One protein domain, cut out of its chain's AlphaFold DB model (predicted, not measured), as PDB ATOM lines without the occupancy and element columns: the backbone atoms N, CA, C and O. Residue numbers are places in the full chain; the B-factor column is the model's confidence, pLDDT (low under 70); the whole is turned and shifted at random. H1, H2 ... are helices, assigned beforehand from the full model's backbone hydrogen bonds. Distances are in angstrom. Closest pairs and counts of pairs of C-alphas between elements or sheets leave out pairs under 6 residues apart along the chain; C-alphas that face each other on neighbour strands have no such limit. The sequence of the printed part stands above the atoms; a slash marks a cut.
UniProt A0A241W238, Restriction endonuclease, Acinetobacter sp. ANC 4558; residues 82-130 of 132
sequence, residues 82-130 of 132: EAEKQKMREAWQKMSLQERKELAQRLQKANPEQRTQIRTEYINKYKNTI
ATOM      1  N   GLU A  82      49.829  14.184 -17.947       75.56
ATOM      2  CA  GLU A  82      50.232  15.380 -18.704       75.56
ATOM      3  C   GLU A  82      50.410  15.109 -20.207       75.56
ATOM      4  O   GLU A  82      49.986  15.902 -21.049       75.56
ATOM      5  N   ALA A  83      50.934  13.933 -20.562       80.19
ATOM      6  CA  ALA A  83      51.062  13.504 -21.952       80.19
ATOM      7  C   ALA A  83      49.702  13.351 -22.663       80.19
ATOM      8  O   ALA A  83      49.600  13.577 -23.868       80.19
ATOM      9  N   GLU A  84      48.649  12.963 -21.943       77.94
ATOM     10  CA  GLU A  84      47.299  12.830 -22.502       77.94
ATOM     11  C   GLU A  84      46.590  14.179 -22.593       77.94
ATOM     12  O   GLU A  84      45.961  14.473 -23.613       77.94
ATOM     13  N   LYS A  85      46.768  15.036 -21.580       78.19
ATOM     14  CA  LYS A  85      46.311  16.430 -21.619       78.19
ATOM     15  C   LYS A  85      46.870  17.148 -22.838       78.19
ATOM     16  O   LYS A  85      46.121  17.814 -23.549       78.19
ATOM     17  N   GLN A  86      48.161  16.971 -23.112       78.31
ATOM     18  CA  GLN A  86      48.818  17.606 -24.246       78.31
ATOM     19  C   GLN A  86      48.233  17.154 -25.589       78.31
ATOM     20  O   GLN A  86      47.850  17.996 -26.398       78.31
ATOM     21  N   LYS A  87      48.044  15.845 -25.786       81.62
ATOM     22  CA  LYS A  87      47.406  15.300 -26.997       81.62
ATOM     23  C   LYS A  87      45.992  15.842 -27.203       81.62
ATOM     24  O   LYS A  87      45.609  16.171 -28.324       81.62
ATOM     25  N   MET A  88      45.216  15.952 -26.126       81.31
ATOM     26  CA  MET A  88      43.871  16.519 -26.191       81.31
ATOM     27  C   MET A  88      43.897  18.008 -26.552       81.31
ATOM     28  O   MET A  88      43.108  18.444 -27.390       81.31
ATOM     29  N   ARG A  89      44.818  18.788 -25.967       80.25
ATOM     30  CA  ARG A  89      44.997  20.212 -26.298       80.25
ATOM     31  C   ARG A  89      45.359  20.404 -27.768       80.25
ATOM     32  O   ARG A  89      44.748  21.235 -28.434       80.25
ATOM     33  N   GLU A  90      46.291  19.612 -28.284       80.56
ATOM     34  CA  GLU A  90      46.708  19.659 -29.689       80.56
ATOM     35  C   GLU A  90      45.566  19.298 -30.641       80.56
ATOM     36  O   GLU A  90      45.319  20.012 -31.615       80.56
ATOM     37  N   ALA A  91      44.825  18.226 -30.340       80.88
ATOM     38  CA  ALA A  91      43.641  17.852 -31.106       80.88
ATOM     39  C   ALA A  91      42.606  18.988 -31.103       80.88
ATOM     40  O   ALA A  91      42.109  19.379 -32.155       80.88
ATOM     41  N   TRP A  92      42.323  19.572 -29.937       81.00
ATOM     42  CA  TRP A  92      41.363  20.665 -29.791       81.00
ATOM     43  C   TRP A  92      41.762  21.928 -30.561       81.00
ATOM     44  O   TRP A  92      40.913  22.567 -31.189       81.00
ATOM     45  N   GLN A  93      43.047  22.290 -30.545       78.25
ATOM     46  CA  GLN A  93      43.565  23.433 -31.300       78.25
ATOM     47  C   GLN A  93      43.384  23.259 -32.811       78.25
ATOM     48  O   GLN A  93      43.083  24.236 -33.491       78.25
ATOM     49  N   LYS A  94      43.505  22.028 -33.315       78.00
ATOM     50  CA  LYS A  94      43.319  21.701 -34.736       78.00
ATOM     51  C   LYS A  94      41.854  21.549 -35.152       78.00
ATOM     52  O   LYS A  94      41.561  21.625 -36.342       78.00
ATOM     53  N   MET A  95      40.938  21.347 -34.204       81.69
ATOM     54  CA  MET A  95      39.504  21.284 -34.494       81.69
ATOM     55  C   MET A  95      38.950  22.648 -34.903       81.69
ATOM     56  O   MET A  95      39.126  23.650 -34.203       81.69
ATOM     57  N   SER A  96      38.175  22.647 -35.984       81.62
ATOM     58  CA  SER A  96      37.331  23.776 -36.368       81.62
ATOM     59  C   SER A  96      36.207  24.015 -35.351       81.62
ATOM     60  O   SER A  96      35.846  23.146 -34.553       81.62
ATOM     61  N   LEU A  97      35.590  25.200 -35.397       74.88
ATOM     62  CA  LEU A  97      34.443  25.522 -34.540       74.88
ATOM     63  C   LEU A  97      33.283  24.528 -34.723       74.88
ATOM     64  O   LEU A  97      32.609  24.186 -33.751       74.88
ATOM     65  N   GLN A  98      33.068  24.053 -35.951       80.94
ATOM     66  CA  GLN A  98      32.026  23.076 -36.254       80.94
ATOM     67  C   GLN A  98      32.333  21.717 -35.615       80.94
ATOM     68  O   GLN A  98      31.471  21.153 -34.946       80.94
ATOM     69  N   GLU A  99      33.572  21.237 -35.732       79.56
ATOM     70  CA  GLU A  99      33.999  19.975 -35.117       79.56
ATOM     71  C   GLU A  99      33.938  20.032 -33.586       79.56
ATOM     72  O   GLU A  99      33.530  19.065 -32.948       79.56
ATOM     73  N   ARG A 100      34.259  21.183 -32.978       82.44
ATOM     74  CA  ARG A 100      34.109  21.382 -31.525       82.44
ATOM     75  C   ARG A 100      32.645  21.304 -31.083       82.44
ATOM     76  O   ARG A 100      32.352  20.700 -30.049       82.44
ATOM     77  N   LYS A 101      31.721  21.897 -31.852       80.81
ATOM     78  CA  LYS A 101      30.274  21.814 -31.582       80.81
ATOM     79  C   LYS A 101      29.764  20.382 -31.713       80.81
ATOM     80  O   LYS A 101      29.026  19.921 -30.844       80.81
ATOM     81  N   GLU A 102      30.188  19.673 -32.752       86.94
ATOM     82  CA  GLU A 102      29.833  18.272 -32.964       86.94
ATOM     83  C   GLU A 102      30.345  17.386 -31.822       86.94
ATOM     84  O   GLU A 102      29.576  16.627 -31.231       86.94
ATOM     85  N   LEU A 103      31.615  17.542 -31.436       84.75
ATOM     86  CA  LEU A 103      32.209  16.828 -30.311       84.75
ATOM     87  C   LEU A 103      31.419  17.074 -29.017       84.75
ATOM     88  O   LEU A 103      31.090  16.125 -28.304       84.75
ATOM     89  N   ALA A 104      31.057  18.326 -28.721       83.25
ATOM     90  CA  ALA A 104      30.253  18.653 -27.546       83.25
ATOM     91  C   ALA A 104      28.882  17.949 -27.554       83.25
ATOM     92  O   ALA A 104      28.480  17.388 -26.532       83.25
ATOM     93  N   GLN A 105      28.195  17.924 -28.700       86.31
ATOM     94  CA  GLN A 105      26.906  17.238 -28.852       86.31
ATOM     95  C   GLN A 105      27.039  15.717 -28.705       86.31
ATOM     96  O   GLN A 105      26.221  15.090 -28.025       86.31
ATOM     97  N   ARG A 106      28.080  15.117 -29.297       89.12
ATOM     98  CA  ARG A 106      28.365  13.677 -29.180       89.12
ATOM     99  C   ARG A 106      28.647  13.292 -27.726       89.12
ATOM    100  O   ARG A 106      28.073  12.328 -27.232       89.12
ATOM    101  N   LEU A 107      29.455  14.078 -27.012       86.19
ATOM    102  CA  LEU A 107      29.775  13.827 -25.602       86.19
ATOM    103  C   LEU A 107      28.569  13.988 -24.671       86.19
ATOM    104  O   LEU A 107      28.471  13.266 -23.680       86.19
ATOM    105  N   GLN A 108      27.651  14.910 -24.971       83.88
ATOM    106  CA  GLN A 108      26.439  15.101 -24.174       83.88
ATOM    107  C   GLN A 108      25.523  13.872 -24.224       83.88
ATOM    108  O   GLN A 108      24.982  13.479 -23.194       83.88
ATOM    109  N   LYS A 109      25.389  13.247 -25.400       87.62
ATOM    110  CA  LYS A 109      24.543  12.062 -25.614       87.62
ATOM    111  C   LYS A 109      25.208  10.745 -25.192       87.62
ATOM    112  O   LYS A 109      24.521   9.743 -25.035       87.62
ATOM    113  N   ALA A 110      26.530  10.740 -25.041       88.00
ATOM    114  CA  ALA A 110      27.317   9.547 -24.761       88.00
ATOM    115  C   ALA A 110      27.389   9.209 -23.263       88.00
ATOM    116  O   ALA A 110      27.498  10.100 -22.410       88.00
ATOM    117  N   ASN A 111      27.417   7.910 -22.960       88.62
ATOM    118  CA  ASN A 111      27.711   7.390 -21.623       88.62
ATOM    119  C   ASN A 111      29.217   7.551 -21.269       88.62
ATOM    120  O   ASN A 111      30.018   7.894 -22.143       88.62
ATOM    121  N   PRO A 112      29.643   7.340 -20.007       82.31
ATOM    122  CA  PRO A 112      31.035   7.555 -19.596       82.31
ATOM    123  C   PRO A 112      32.085   6.796 -20.427       82.31
ATOM    124  O   PRO A 112      33.107   7.379 -20.787       82.31
ATOM    125  N   GLU A 113      31.824   5.540 -20.792       85.25
ATOM    126  CA  GLU A 113      32.743   4.727 -21.602       85.25
ATOM    127  C   GLU A 113      32.835   5.235 -23.047       85.25
ATOM    128  O   GLU A 113      33.927   5.441 -23.585       85.25
ATOM    129  N   GLN A 114      31.687   5.532 -23.657       88.62
ATOM    130  CA  GLN A 114      31.593   6.105 -24.998       88.62
ATOM    131  C   GLN A 114      32.266   7.477 -25.068       88.62
ATOM    132  O   GLN A 114      32.916   7.791 -26.061       88.62
ATOM    133  N   ARG A 115      32.176   8.296 -24.011       87.75
ATOM    134  CA  ARG A 115      32.879   9.587 -23.947       87.75
ATOM    135  C   ARG A 115      34.387   9.403 -24.064       87.75
ATOM    136  O   ARG A 115      35.033  10.179 -24.761       87.75
ATOM    137  N   THR A 116      34.956   8.392 -23.413       86.19
ATOM    138  CA  THR A 116      36.388   8.083 -23.535       86.19
ATOM    139  C   THR A 116      36.739   7.657 -24.958       86.19
ATOM    140  O   THR A 116      37.694   8.183 -25.526       86.19
ATOM    141  N   GLN A 117      35.931   6.793 -25.578       90.19
ATOM    142  CA  GLN A 117      36.142   6.361 -26.965       90.19
ATOM    143  C   GLN A 117      36.080   7.528 -27.959       90.19
ATOM    144  O   GLN A 117      36.995   7.690 -28.765       90.19
ATOM    145  N   ILE A 118      35.058   8.387 -27.850       91.06
ATOM    146  CA  ILE A 118      34.900   9.583 -28.689       91.06
ATOM    147  C   ILE A 118      36.133  10.479 -28.552       91.06
ATOM    148  O   ILE A 118      36.706  10.913 -29.544       91.06
ATOM    149  N   ARG A 119      36.603  10.745 -27.333       87.81
ATOM    150  CA  ARG A 119      37.794  11.582 -27.126       87.81
ATOM    151  C   ARG A 119      39.046  10.990 -27.776       87.81
ATOM    152  O   ARG A 119      39.798  11.722 -28.418       87.81
ATOM    153  N   THR A 120      39.239   9.680 -27.660       89.19
ATOM    154  CA  THR A 120      40.351   8.962 -28.296       89.19
ATOM    155  C   THR A 120      40.267   9.002 -29.824       89.19
ATOM    156  O   THR A 120      41.291   9.184 -30.477       89.19
ATOM    157  N   GLU A 121      39.067   8.898 -30.401       91.94
ATOM    158  CA  GLU A 121      38.825   9.027 -31.846       91.94
ATOM    159  C   GLU A 121      39.352  10.367 -32.376       91.94
ATOM    160  O   GLU A 121      40.162  10.391 -33.304       91.94
ATOM    161  N   TYR A 122      38.976  11.482 -31.738       89.12
ATOM    162  CA  TYR A 122      39.437  12.811 -32.147       89.12
ATOM    163  C   TYR A 122      40.938  13.008 -31.907       89.12
ATOM    164  O   TYR A 122      41.615  13.576 -32.763       89.12
ATOM    165  N   ILE A 123      41.495  12.507 -30.798       88.38
ATOM    166  CA  ILE A 123      42.952  12.536 -30.583       88.38
ATOM    167  C   ILE A 123      43.673  11.803 -31.720       88.38
ATOM    168  O   ILE A 123      44.618  12.337 -32.299       88.38
ATOM    169  N   ASN A 124      43.222  10.598 -32.072       90.12
ATOM    170  CA  ASN A 124      43.848   9.793 -33.117       90.12
ATOM    171  C   ASN A 124      43.704  10.431 -34.504       90.12
ATOM    172  O   ASN A 124      44.671  10.418 -35.269       90.12
ATOM    173  N   LYS A 125      42.550  11.050 -34.797       90.31
ATOM    174  CA  LYS A 125      42.311  11.806 -36.036       90.31
ATOM    175  C   LYS A 125      43.424  12.826 -36.278       90.31
ATOM    176  O   LYS A 125      44.022  12.824 -37.348       90.31
ATOM    177  N   TYR A 126      43.748  13.640 -35.271       85.31
ATOM    178  CA  TYR A 126      44.760  14.696 -35.399       85.31
ATOM    179  C   TYR A 126      46.192  14.253 -35.090       85.31
ATOM    180  O   TYR A 126      47.128  14.960 -35.469       85.31
ATOM    181  N   LYS A 127      46.385  13.095 -34.445       80.25
ATOM    182  CA  LYS A 127      47.696  12.445 -34.304       80.25
ATOM    183  C   LYS A 127      48.205  11.954 -35.659       80.25
ATOM    184  O   LYS A 127      49.363  12.175 -35.990       80.25
ATOM    185  N   ASN A 128      47.343  11.328 -36.458       67.62
ATOM    186  CA  ASN A 128      47.734  10.807 -37.770       67.62
ATOM    187  C   ASN A 128      48.064  11.926 -38.767       67.62
ATOM    188  O   ASN A 128      48.913  11.736 -39.626       67.62
ATOM    189  N   THR A 129      47.478  13.114 -38.604       62.47
ATOM    190  CA  THR A 129      47.837  14.312 -39.384       62.47
ATOM    191  C   THR A 129      49.223  14.879 -39.037       62.47
ATOM    192  O   THR A 129      49.686  15.769 -39.729       62.47
ATOM    193  N   ILE A 130      49.871  14.438 -37.950       56.84
ATOM    194  CA  ILE A 130      51.244  14.861 -37.591       56.84
ATOM    195  C   ILE A 130      52.296  13.971 -38.268       56.84
ATOM    196  O   ILE A 130      53.418  14.412 -38.485       56.84
TER     197      ILE A 130
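AT A GLANCE: This is residues 82 to 130 of the 132 residues of the protein "Restriction endonuclease" of Acinetobacter sp. ANC 4558 (UniProt A0A241W238). Three helices make a small triangle: H2 and H3 form a hairpin that spreads like a narrow V from its tight link, and H1 closes the open side of the V, crossing H3 steeply. H3, the longest helix, packs on H2 with residues 114 to 118 near the turn, and farther along, near Ile 123, it packs on H1. The printed part has 49 residues with three named helices, in the order H1, H2, H3, and no named strand; the class is all helix. The whole is compact, with a radius of gyration of the C-alphas of 10.6 A, and the C-alphas span 29 by 23 by 17 A along their three main axes.

IN THESE COORDINATES: Find C-alpha 82 at (50.232, 15.380, -18.704); there H1 begins, and it runs through residues 82 to 94, 18.6 A from first to last C-alpha. After Met 95 and Ser 96, look at C-alpha 97 at (34.443, 25.522, -34.540), where H2 begins; it takes residues 97 to 109 and is 18.9 A long from first to last C-alpha. Past Ala 110 and Asn 111 comes H3, residues 112 to 128, which measures 24.9 A from first to last C-alpha and ends at C-alpha 128 at (47.734, 10.807, -37.770).

HOW THE PARTS SIT: Begin at H1 and look from it to H3: the two touch, and their closest C-alphas, those of Ala 91 and Ile 123, are 5.4 A apart. Their lines stand at a steep tilt of 69 degrees, only just short of about perpendicular, and they run the same way. H1 and H2 are close but not clearly touching; their closest C-alphas, those of Trp 92 and Arg 100, are 7.5 A apart. These two run opposite ways at a steep tilt of 55 degrees. Then compare H2 with H3, a helical hairpin: they run opposite ways at a shallow tilt of 25 degrees. They touch through residues 103 to 107 of H2 and residues 114 to 118 of H3 alone, and the closest C-alphas, those of Leu 107 and Arg 115, are 5.5 A apart. In H1, H2 and H3 every O i to N i+4 pair is within hydrogen-bond range.

THE WHOLE: The two C-alphas farthest apart, those of Asn 111 and Ile 130, are 29.4 A from each other, while the C-alphas of Glu 82 and Ile 130 are 18.9 A apart. Reading from residue 82 to 130, you meet no cut in the printed part, and both links, H1 to H2 and H2 to H3, are tight. The B-factor column holds the model's pLDDT: its mean over the printed part is 82.6, and residues 128 to 130, of which 128 belongs to H3, are under 70.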